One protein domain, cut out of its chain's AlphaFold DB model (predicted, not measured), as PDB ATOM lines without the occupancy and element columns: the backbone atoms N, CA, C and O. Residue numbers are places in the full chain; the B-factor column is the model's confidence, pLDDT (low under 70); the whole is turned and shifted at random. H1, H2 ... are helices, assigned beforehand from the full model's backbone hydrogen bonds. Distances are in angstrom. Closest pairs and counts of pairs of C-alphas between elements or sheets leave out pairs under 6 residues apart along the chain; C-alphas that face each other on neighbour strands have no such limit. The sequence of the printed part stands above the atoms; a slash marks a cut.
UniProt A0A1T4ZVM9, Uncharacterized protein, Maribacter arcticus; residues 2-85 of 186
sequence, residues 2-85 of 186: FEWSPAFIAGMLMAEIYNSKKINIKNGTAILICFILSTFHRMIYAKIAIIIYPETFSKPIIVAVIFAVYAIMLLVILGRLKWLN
ATOM      1  N   PHE A   2     186.250 230.050 211.727       72.62
ATOM      2  CA  PHE A   2     186.515 230.691 210.413       72.62
ATOM      3  C   PHE A   2     187.736 231.631 210.349       72.62
ATOM      4  O   PHE A   2     187.876 232.455 209.453       72.62
ATOM      5  N   GLU A   3     188.635 231.501 211.313       76.69
ATOM      6  CA  GLU A   3     189.765 232.406 211.558       76.69
ATOM      7  C   GLU A   3     190.826 232.376 210.451       76.69
ATOM      8  O   GLU A   3     191.539 233.348 210.204       76.69
ATOM      9  N   TRP A   4     190.914 231.232 209.776       78.94
ATOM     10  CA  TRP A   4     191.930 230.920 208.772       78.94
ATOM     11  C   TRP A   4     191.367 230.923 207.347       78.94
ATOM     12  O   TRP A   4     192.125 230.905 206.377       78.94
ATOM     13  N   SER A   5     190.040 230.982 207.211       87.62
ATOM     14  CA  SER A   5     189.336 230.946 205.929       87.62
ATOM     15  C   SER A   5     189.745 232.075 204.971       87.62
ATOM     16  O   SER A   5     189.963 231.775 203.798       87.62
ATOM     17  N   PRO A   6     189.927 233.341 205.407       88.19
ATOM     18  CA  PRO A   6     190.242 234.430 204.479       88.19
ATOM     19  C   PRO A   6     191.603 234.264 203.785       88.19
ATOM     20  O   PRO A   6     191.723 234.508 202.585       88.19
ATOM     21  N   ALA A   7     192.621 233.791 204.512       88.00
ATOM     22  CA  ALA A   7     193.945 233.529 203.947       88.00
ATOM     23  C   ALA A   7     193.920 232.354 202.957       88.00
ATOM     24  O   ALA A   7     194.563 232.403 201.908       88.00
ATOM     25  N   PHE A   8     193.133 231.323 203.263       88.81
ATOM     26  CA  PHE A   8     192.969 230.160 202.399       88.81
ATOM     27  C   PHE A   8     192.252 230.503 201.085       88.81
ATOM     28  O   PHE A   8     192.747 230.174 200.007       88.81
ATOM     29  N   ILE A   9     191.136 231.235 201.164       90.81
ATOM     30  CA  ILE A   9     190.378 231.694 199.989       90.81
ATOM     31  C   ILE A   9     191.250 232.599 199.113       90.81
ATOM     32  O   ILE A   9     191.294 232.419 197.897       90.81
ATOM     33  N   ALA A  10     192.001 233.526 199.719       91.81
ATOM     34  CA  ALA A  10     192.943 234.362 198.981       91.81
ATOM     35  C   ALA A  10     193.980 233.522 198.223       91.81
ATOM     36  O   ALA A  10     194.230 233.795 197.052       91.81
ATOM     37  N   GLY A  11     194.536 232.484 198.857       89.94
ATOM     38  CA  GLY A  11     195.476 231.555 198.225       89.94
ATOM     39  C   GLY A  11     194.879 230.797 197.033       89.94
ATOM     40  O   GLY A  11     195.531 230.673 195.998       89.94
ATOM     41  N   MET A  12     193.626 230.345 197.136       90.12
ATOM     42  CA  MET A  12     192.922 229.684 196.029       90.12
ATOM     43  C   MET A  12     192.695 230.622 194.840       90.12
ATOM     44  O   MET A  12     193.021 230.268 193.709       90.12
ATOM     45  N   LEU A  13     192.210 231.841 195.094       90.81
ATOM     46  CA  LEU A  13     192.006 232.858 194.053       90.81
ATOM     47  C   LEU A  13     193.322 233.232 193.362       90.81
ATOM     48  O   LEU A  13     193.391 233.416 192.148       90.81
ATOM     49  N   MET A  14     194.390 233.318 194.147       90.38
ATOM     50  CA  MET A  14     195.748 233.537 193.674       90.38
ATOM     51  C   MET A  14     196.241 232.411 192.746       90.38
ATOM     52  O   MET A  14     196.815 232.695 191.692       90.38
ATOM     53  N   ALA A  15     195.977 231.148 193.089       89.25
ATOM     54  CA  ALA A  15     196.300 229.995 192.245       89.25
ATOM     55  C   ALA A  15     195.474 229.968 190.945       89.25
ATOM     56  O   ALA A  15     195.996 229.642 189.878       89.25
ATOM     57  N   GLU A  16     194.204 230.370 191.000       88.69
ATOM     58  CA  GLU A  16     193.352 230.501 189.815       88.69
ATOM     59  C   GLU A  16     193.886 231.562 188.839       88.69
ATOM     60  O   GLU A  16     193.938 231.323 187.629       88.69
ATOM     61  N   ILE A  17     194.346 232.710 189.356       88.00
ATOM     62  CA  ILE A  17     194.992 233.763 188.552       88.00
ATOM     63  C   ILE A  17     196.274 233.231 187.902       88.00
ATOM     64  O   ILE A  17     196.512 233.494 186.721       88.00
ATOM     65  N   TYR A  18     197.080 232.465 188.644       87.12
ATOM     66  CA  TYR A  18     198.304 231.855 188.120       87.12
ATOM     67  C   TYR A  18     198.019 230.917 186.938       87.12
ATOM     68  O   TYR A  18     198.655 231.034 185.889       87.12
ATOM     69  N   ASN A  19     197.019 230.041 187.074       85.62
ATOM     70  CA  ASN A  19     196.646 229.084 186.030       85.62
ATOM     71  C   ASN A  19     196.001 229.765 184.815       85.62
ATOM     72  O   ASN A  19     196.334 229.454 183.672       85.62
ATOM     73  N   SER A  20     195.110 230.729 185.052       84.00
ATOM     74  CA  SER A  20     194.367 231.415 183.987       84.00
ATOM     75  C   SER A  20     195.201 232.468 183.251       84.00
ATOM     76  O   SER A  20     194.794 232.929 182.184       84.00
ATOM     77  N   LYS A  21     196.341 232.895 183.826       79.25
ATOM     78  CA  LYS A  21     197.218 233.994 183.360       79.25
ATOM     79  C   LYS A  21     196.499 235.324 183.087       79.25
ATOM     80  O   LYS A  21     197.060 236.221 182.460       79.25
ATOM     81  N   LYS A  22     195.258 235.468 183.554       79.06
ATOM     82  CA  LYS A  22     194.405 236.643 183.375       79.06
ATOM     83  C   LYS A  22     194.054 237.197 184.744       79.06
ATOM     84  O   LYS A  22     193.533 236.482 185.596       79.06
ATOM     85  N   ILE A  23     194.318 238.482 184.939       77.00
ATOM     86  CA  ILE A  23     193.910 239.189 186.150       77.00
ATOM     87  C   ILE A  23     192.478 239.665 185.932       77.00
ATOM     88  O   ILE A  23     192.229 240.565 185.133       77.00
ATOM     89  N   ASN A  24     191.530 239.040 186.627       83.31
ATOM     90  CA  ASN A  24     190.147 239.498 186.644       83.31
ATOM     91  C   ASN A  24     189.949 240.492 187.796       83.31
ATOM     92  O   ASN A  24     190.410 240.243 188.915       83.31
ATOM     93  N   ILE A  25     189.231 241.591 187.547       84.31
ATOM     94  CA  ILE A  25     188.976 242.636 188.551       84.31
ATOM     95  C   ILE A  25     188.274 242.053 189.787       84.31
ATOM     96  O   ILE A  25     188.584 242.437 190.910       84.31
ATOM     97  N   LYS A  26     187.396 241.058 189.579       88.19
ATOM     98  CA  LYS A  26     186.665 240.346 190.639       88.19
ATOM     99  C   LYS A  26     187.601 239.601 191.592       88.19
ATOM    100  O   LYS A  26     187.427 239.660 192.804       88.19
ATOM    101  N   ASN A  27     188.619 238.932 191.052       84.12
ATOM    102  CA  ASN A  27     189.559 238.154 191.859       84.12
ATOM    103  C   ASN A  27     190.496 239.100 192.626       84.12
ATOM    104  O   ASN A  27     190.792 238.863 193.794       84.12
ATOM    105  N   GLY A  28     190.897 240.217 192.005       86.75
ATOM    106  CA  GLY A  28     191.687 241.260 192.662       86.75
ATOM    107  C   GLY A  28     190.961 241.908 193.845       86.75
ATOM    108  O   GLY A  28     191.530 242.009 194.934       86.75
ATOM    109  N   THR A  29     189.694 242.297 193.672       89.94
ATOM    110  CA  THR A  29     188.895 242.879 194.765       89.94
ATOM    111  C   THR A  29     188.624 241.863 195.873       89.94
ATOM    112  O   THR A  29     188.746 242.205 197.049       89.94
ATOM    113  N   ALA A  30     188.349 240.602 195.532       90.38
ATOM    114  CA  ALA A  30     188.170 239.532 196.512       90.38
ATOM    115  C   ALA A  30     189.437 239.276 197.351       90.38
ATOM    116  O   ALA A  30     189.342 239.130 198.571       90.38
ATOM    117  N   ILE A  31     190.630 239.292 196.739       91.06
ATOM    118  CA  ILE A  31     191.909 239.172 197.461       91.06
ATOM    119  C   ILE A  31     192.104 240.343 198.434       91.06
ATOM    120  O   ILE A  31     192.525 240.122 199.570       91.06
ATOM    121  N   LEU A  32     191.766 241.570 198.024       91.06
ATOM    122  CA  LEU A  32     191.868 242.760 198.875       91.06
ATOM    123  C   LEU A  32     190.937 242.651 200.094       91.06
ATOM    124  O   LEU A  32     191.370 242.872 201.226       91.06
ATOM    125  N   ILE A  33     189.690 242.220 199.889       92.62
ATOM    126  CA  ILE A  33     188.738 241.954 200.980       92.62
ATOM    127  C   ILE A  33     189.296 240.887 201.932       92.62
ATOM    128  O   ILE A  33     189.288 241.078 203.150       92.62
ATOM    129  N   CYS A  34     189.846 239.794 201.397       92.00
ATOM    130  CA  CYS A  34     190.451 238.736 202.206       92.00
ATOM    131  C   CYS A  34     191.667 239.226 203.007       92.00
ATOM    132  O   CYS A  34     191.874 238.779 204.136       92.00
ATOM    133  N   PHE A  35     192.461 240.145 202.457       92.06
ATOM    134  CA  PHE A  35     193.590 240.763 203.154       92.06
ATOM    135  C   PHE A  35     193.129 241.613 204.348       92.06
ATOM    136  O   PHE A  35     193.655 241.458 205.458       92.06
ATOM    137  N   ILE A  36     192.113 242.463 204.154       92.31
ATOM    138  CA  ILE A  36     191.529 243.272 205.236       92.31
ATOM    139  C   ILE A  36     190.981 242.354 206.332       92.31
ATOM    140  O   ILE A  36     191.292 242.537 207.511       92.31
ATOM    141  N   LEU A  37     190.220 241.329 205.942       91.38
ATOM    142  CA  LEU A  37     189.592 240.403 206.878       91.38
ATOM    143  C   LEU A  37     190.631 239.578 207.655       91.38
ATOM    144  O   LEU A  37     190.516 239.434 208.870       91.38
ATOM    145  N   SER A  38     191.696 239.120 206.988       90.31
ATOM    146  CA  SER A  38     192.827 238.433 207.633       90.31
ATOM    147  C   SER A  38     193.519 239.323 208.663       90.31
ATOM    148  O   SER A  38     193.832 238.881 209.768       90.31
ATOM    149  N   THR A  39     193.733 240.595 208.325       88.81
ATOM    150  CA  THR A  39     194.357 241.571 209.226       88.81
ATOM    151  C   THR A  39     193.483 241.831 210.448       88.81
ATOM    152  O   THR A  39     193.975 241.819 211.577       88.81
ATOM    153  N   PHE A  40     192.177 241.997 210.242       89.31
ATOM    154  CA  PHE A  40     191.220 242.181 211.327       89.31
ATOM    155  C   PHE A  40     191.188 240.980 212.274       89.31
ATOM    156  O   PHE A  40     191.304 241.143 213.491       89.31
ATOM    157  N   HIS A  41     191.142 239.771 211.712       89.44
ATOM    158  CA  HIS A  41     191.150 238.540 212.491       89.44
ATOM    159  C   HIS A  41     192.425 238.397 213.335       89.44
ATOM    160  O   HIS A  41     192.373 238.076 214.523       89.44
ATOM    161  N   ARG A  42     193.585 238.730 212.759       88.62
ATOM    162  CA  ARG A  42     194.866 238.723 213.479       88.62
ATOM    163  C   ARG A  42     194.935 239.753 214.601       88.62
ATOM    164  O   ARG A  42     195.509 239.456 215.644       88.62
ATOM    165  N   MET A  43     194.334 240.928 214.430       87.25
ATOM    166  CA  MET A  43     194.256 241.927 215.499       87.25
ATOM    167  C   MET A  43     193.386 241.459 216.671       87.25
ATOM    168  O   MET A  43     193.733 241.720 217.822       87.25
ATOM    169  N   ILE A  44     192.278 240.762 216.400       87.19
ATOM    170  CA  ILE A  44     191.436 240.166 217.449       87.19
ATOM    171  C   ILE A  44     192.219 239.090 218.197       87.19
ATOM    172  O   ILE A  44     192.284 239.124 219.425       87.19
ATOM    173  N   TYR A  45     192.873 238.188 217.463       85.69
ATOM    174  CA  TYR A  45     193.686 237.135 218.062       85.69
ATOM    175  C   TYR A  45     194.809 237.707 218.937       85.69
ATOM    176  O   TYR A  45     195.004 237.247 220.057       85.69
ATOM    177  N   ALA A  46     195.498 238.757 218.478       85.00
ATOM    178  CA  ALA A  46     196.536 239.421 219.263       85.00
ATOM    179  C   ALA A  46     195.996 240.004 220.579       85.00
ATOM    180  O   ALA A  46     196.653 239.885 221.605       85.00
ATOM    181  N   LYS A  47     194.784 240.581 220.589       84.50
ATOM    182  CA  LYS A  47     194.151 241.066 221.831       84.50
ATOM    183  C   LYS A  47     193.848 239.936 222.812       84.50
ATOM    184  O   LYS A  47     194.065 240.106 224.005       84.50
ATOM    185  N   ILE A  48     193.358 238.802 222.313       84.62
ATOM    186  CA  ILE A  48     193.095 237.617 223.140       84.62
ATOM    187  C   ILE A  48     194.417 237.048 223.675       84.62
ATOM    188  O   ILE A  48     194.504 236.686 224.843       84.62
ATOM    189  N   ALA A  49     195.465 237.031 222.850       82.56
ATOM    190  CA  ALA A  49     196.780 236.533 223.233       82.56
ATOM    191  C   ALA A  49     197.423 237.341 224.373       82.56
ATOM    192  O   ALA A  49     198.085 236.732 225.201       82.56
ATOM    193  N   ILE A  50     197.180 238.655 224.476       83.06
ATOM    194  CA  ILE A  50     197.664 239.496 225.597       83.06
ATOM    195  C   ILE A  50     197.122 239.019 226.953       83.06
ATOM    196  O   ILE A  50     197.774 239.175 227.979       83.06
ATOM    197  N   ILE A  51     195.922 238.432 226.977       80.69
ATOM    198  CA  ILE A  51     195.318 237.923 228.218       80.69
ATOM    199  C   ILE A  51     196.054 236.662 228.699       80.69
ATOM    200  O   ILE A  51     196.125 236.401 229.894       80.69
ATOM    201  N   ILE A  52     196.604 235.883 227.763       80.38
ATOM    202  CA  ILE A  52     197.261 234.596 228.027       80.38
ATOM    203  C   ILE A  52     198.773 234.780 228.217       80.38
ATOM    204  O   ILE A  52     199.385 234.107 229.042       80.38
ATOM    205  N   TYR A  53     199.373 235.695 227.458       76.00
ATOM    206  CA  TYR A  53     200.796 235.996 227.461       76.00
ATOM    207  C   TYR A  53     200.979 237.465 227.853       76.00
ATOM    208  O   TYR A  53     200.469 238.324 227.132       76.00
ATOM    209  N   PRO A  54     201.707 237.782 228.941       71.50
ATOM    210  CA  PRO A  54     201.919 239.150 229.425       71.50
ATOM    211  C   PRO A  54     202.923 239.923 228.547       71.50
ATOM    212  O   PRO A  54     203.862 240.539 229.035       71.50
ATOM    213  N   GLU A  55     202.733 239.870 227.231       75.00
ATOM    214  CA  GLU A  55     203.602 240.439 226.212       75.00
ATOM    215  C   GLU A  55     202.838 241.462 225.372       75.00
ATOM    216  O   GLU A  55     201.635 241.342 225.120       75.00
ATOM    217  N   THR A  56     203.548 242.489 224.910       80.44
ATOM    218  CA  THR A  56     202.941 243.553 224.102       80.44
ATOM    219  C   THR A  56     203.019 243.218 222.615       80.44
ATOM    220  O   THR A  56     204.093 243.025 222.049       80.44
ATOM    221  N   PHE A  57     201.867 243.174 221.940       79.94
ATOM    222  CA  PHE A  57     201.813 242.968 220.492       79.94
ATOM    223  C   PHE A  57     201.680 244.302 219.756       79.94
ATOM    224  O   PHE A  57     200.687 245.021 219.887       79.94
ATOM    225  N   SER A  58     202.670 244.617 218.921       86.19
ATOM    226  CA  SER A  58     202.655 245.822 218.095       86.19
ATOM    227  C   SER A  58     201.761 245.641 216.863       86.19
ATOM    228  O   SER A  58     202.065 244.870 215.951       86.19
ATOM    229  N   LYS A  59     200.656 246.396 216.812       86.81
ATOM    230  CA  LYS A  59     199.722 246.433 215.671       86.81
ATOM    231  C   LYS A  59     200.403 246.666 214.311       86.81
ATOM    232  O   LYS A  59     200.101 245.901 213.396       86.81
ATOM    233  N   PRO A  60     201.307 247.655 214.130       89.56
ATOM    234  CA  PRO A  60     201.928 247.886 212.824       89.56
ATOM    235  C   PRO A  60     202.766 246.696 212.348       89.56
ATOM    236  O   PRO A  60     202.769 246.407 211.156       89.56
ATOM    237  N   ILE A  61     203.410 245.958 213.260       90.44
ATOM    238  CA  ILE A  61     204.189 244.762 212.906       90.44
ATOM    239  C   ILE A  61     203.267 243.668 212.364       90.44
ATOM    240  O   ILE A  61     203.570 243.066 211.339       90.44
ATOM    241  N   ILE A  62     202.112 243.446 213.001       89.12
ATOM    242  CA  ILE A  62     201.130 242.454 212.540       89.12
ATOM    243  C   ILE A  62     200.680 242.772 211.110       89.12
ATOM    244  O   ILE A  62     200.712 241.898 210.245       89.12
ATOM    245  N   VAL A  63     200.300 244.025 210.846       91.69
ATOM    246  CA  VAL A  63     199.871 244.460 209.509       91.69
ATOM    247  C   VAL A  63     201.006 244.304 208.497       91.69
ATOM    248  O   VAL A  63     200.784 243.756 207.419       91.69
ATOM    249  N   ALA A  64     202.223 244.729 208.848       93.00
ATOM    250  CA  ALA A  64     203.389 244.642 207.974       93.00
ATOM    251  C   ALA A  64     203.718 243.193 207.591       93.00
ATOM    252  O   ALA A  64     203.979 242.913 206.422       93.00
ATOM    253  N   VAL A  65     203.651 242.258 208.543       92.75
ATOM    254  CA  VAL A  65     203.901 240.832 208.286       92.75
ATOM    255  C   VAL A  65     202.830 240.243 207.365       92.75
ATOM    256  O   VAL A  65     203.166 239.565 206.397       92.75
ATOM    257  N   ILE A  66     201.545 240.517 207.613       91.94
ATOM    258  CA  ILE A  66     200.456 240.008 206.759       91.94
ATOM    259  C   ILE A  66     200.570 240.591 205.349       91.94
ATOM    260  O   ILE A  66     200.437 239.862 204.366       91.94
ATOM    261  N   PHE A  67     200.866 241.887 205.247       94.12
ATOM    262  CA  PHE A  67     201.103 242.550 203.972       94.12
ATOM    263  C   PHE A  67     202.275 241.915 203.226       94.12
ATOM    264  O   PHE A  67     202.132 241.587 202.052       94.12
ATOM    265  N   ALA A  68     203.398 241.670 203.907       94.31
ATOM    266  CA  ALA A  68     204.561 241.026 203.313       94.31
ATOM    267  C   ALA A  68     204.223 239.634 202.762       94.31
ATOM    268  O   ALA A  68     204.591 239.326 201.632       94.31
ATOM    269  N   VAL A  69     203.467 238.817 203.505       91.94
ATOM    270  CA  VAL A  69     203.045 237.482 203.043       91.94
ATOM    271  C   VAL A  69     202.183 237.576 201.781       91.94
ATOM    272  O   VAL A  69     202.467 236.896 200.796       91.94
ATOM    273  N   TYR A  70     201.169 238.446 201.768       92.00
ATOM    274  CA  TYR A  70     200.315 238.641 200.589       92.00
ATOM    275  C   TYR A  70     201.097 239.204 199.396       92.00
ATOM    276  O   TYR A  70     200.915 238.745 198.269       92.00
ATOM    277  N   ALA A  71     201.997 240.159 199.633       92.50
ATOM    278  CA  ALA A  71     202.838 240.749 198.600       92.50
ATOM    279  C   ALA A  71     203.784 239.711 197.981       92.50
ATOM    280  O   ALA A  71     203.877 239.627 196.759       92.50
ATOM    281  N   ILE A  72     204.438 238.880 198.800       91.81
ATOM    282  CA  ILE A  72     205.296 237.789 198.322       91.81
ATOM    283  C   ILE A  72     204.483 236.821 197.461       91.81
ATOM    284  O   ILE A  72     204.895 236.517 196.344       91.81
ATOM    285  N   MET A  73     203.309 236.389 197.930       90.31
ATOM    286  CA  MET A  73     202.446 235.479 197.170       90.31
ATOM    287  C   MET A  73     202.009 236.081 195.828       90.31
ATOM    288  O   MET A  73     202.079 235.411 194.799       90.31
ATOM    289  N   LEU A  74     201.653 237.368 195.795       89.75
ATOM    290  CA  LEU A  74     201.351 238.076 194.548       89.75
ATOM    291  C   LEU A  74     202.555 238.124 193.598       89.75
ATOM    292  O   LEU A  74     202.410 237.877 192.402       89.75
ATOM    293  N   LEU A  75     203.756 238.388 194.116       89.75
ATOM    294  CA  LEU A  75     204.981 238.400 193.317       89.75
ATOM    295  C   LEU A  75     205.336 237.013 192.752       89.75
ATOM    296  O   LEU A  75     205.869 236.933 191.638       89.75
ATOM    297  N   VAL A  76     205.029 235.935 193.483       88.25
ATOM    298  CA  VAL A  76     205.157 234.550 193.000       88.25
ATOM    299  C   VAL A  76     204.244 234.322 191.796       88.25
ATOM    300  O   VAL A  76     204.718 233.871 190.755       88.25
ATOM    301  N   ILE A  77     202.971 234.707 191.892       86.88
ATOM    302  CA  ILE A  77     201.972 234.514 190.825       86.88
ATOM    303  C   ILE A  77     202.308 235.330 189.579       86.88
ATOM    304  O   ILE A  77     202.172 234.850 188.457       86.88
ATOM    305  N   LEU A  78     202.805 236.554 189.771       85.38
ATOM    306  CA  LEU A  78     203.280 237.423 188.693       85.38
ATOM    307  C   LEU A  78     204.573 236.903 188.037       85.38
ATOM    308  O   LEU A  78     205.076 237.509 187.092       85.38
ATOM    309  N   GLY A  79     205.151 235.806 188.537       82.88
ATOM    310  CA  GLY A  79     206.357 235.198 187.986       82.88
ATOM    311  C   GLY A  79     207.623 236.029 188.204       82.88
ATOM    312  O   GLY A  79     208.621 235.803 187.520       82.88
ATOM    313  N   ARG A  80     207.615 236.982 189.148       83.44
ATOM    314  CA  ARG A  80     208.797 237.802 189.476       83.44
ATOM    315  C   ARG A  80     209.796 237.060 190.365       83.44
ATOM    316  O   ARG A  80     210.954 237.450 190.430       83.44
ATOM    317  N   LEU A  81     209.370 235.963 190.994       86.06
ATOM    318  CA  LEU A  81     210.175 235.126 191.895       86.06
ATOM    319  C   LEU A  81     210.656 233.820 191.235       86.06
ATOM    320  O   LEU A  81     210.950 232.848 191.922       86.06
ATOM    321  N   LYS A  82     210.795 233.782 189.900       78.38
ATOM    322  CA  LYS A  82     211.268 232.585 189.165       78.38
ATOM    323  C   LYS A  82     212.603 232.031 189.670       78.38
ATOM    324  O   LYS A  82     212.833 230.831 189.572       78.38
ATOM    325  N   TRP A  83     213.466 232.876 190.235       81.94
ATOM    326  CA  TRP A  83     214.732 232.443 190.831       81.94
ATOM    327  C   TRP A  83     214.551 231.501 192.036       81.94
ATOM    328  O   TRP A  83     215.396 230.637 192.253       81.94
ATOM    329  N   LEU A  84     213.431 231.599 192.760       78.06
ATOM    330  CA  LEU A  84     213.093 230.714 193.881       78.06
ATOM    331  C   LEU A  84     212.517 229.363 193.432       78.06
ATOM    332  O   LEU A  84     212.383 228.458 194.250       78.06
ATOM    333  N   ASN A  85     212.219 229.179 192.141       79.31
ATOM    334  CA  ASN A  85     211.745 227.904 191.600       79.31
ATOM    335  C   ASN A  85     212.913 226.928 191.365       79.31
ATOM    336  O   ASN A  85     213.180 226.490 190.245       79.31
TER     337      ASN A  85
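This is residues 2 to 85 of the 186 residues of an uncharacterized protein of Maribacter arcticus (UniProt A0A1T4ZVM9). Three helices make a loose, elongated up-and-down bundle, with the long helix H2 running nearly the whole length and the shorter H1 and H3 packed along parts of it. H1 covers residues 27 to 38 of H2, H3 packs on residues 35 to 43 of H2, and H1 and H3 also meet each other near their last residues, while the last part of H2 reaches beyond both. The printed part has 84 residues with three named helices, H1, H2 and H3 in that order along the chain, and no named strand; its class is all helix. It is loose, with a radius of gyration of the C-alphas of 14.9 A, and the C-alphas span 46 by 28 by 16 A.

The printed part begins at Phe 2. H1 is residues 5 to 20, beginning with C-alpha 5 at (189.336, 230.946, 205.929) and measuring 22.5 A from first to last C-alpha. H2 is residues 25 to 52, the longest helix, 41.1 A from C-alpha 25 at (188.976, 242.636, 188.551) to C-alpha 52. H3 is residues 59 to 77, 27.6 A long, and ends with C-alpha 77 at (201.972, 234.514, 190.825). Residues 82 to 84 are a short helical run that bears no name.

The bundle is up and down, each helix running against the one before it. H1 and H2 are a helical hairpin and touch at a shallow tilt of 28 degrees, opposite ways; the closest C-alphas, those of Pro 6 and Cys 34, are 4.9 A apart. H2 touches H1 with residues 27 to 38 alone. H2 and H3 are a second helical hairpin and touch at a shallow tilt of 34.7 degrees, only just short of steep, opposite ways. Their closest C-alphas, those of Thr 39 and Val 63, are 6.2 A apart, and H2 touches H3 with residues 35 to 43 alone. H1 and H3 touch with residues 14 to 18 of H1 and 73 to 77 of H3 alone, running the same way at a shallow tilt of 23 degrees; the closest C-alphas, those of Tyr 18 and Ile 77, are 5.3 A apart. In H1 and H3 every O i to N i+4 pair is within hydrogen-bond range; in H2 22 of 24 are.

The C-alphas of Lys 22 and Pro 54, the two farthest apart, are 46.7 A apart. The printed part has no cut. The link from H1 to H2, residues 21 to 24, is tight, and the link from H2 to H3, residues 53 to 58, is short. The mean pLDDT of the printed part is 86.6, and no printed residue is under 70.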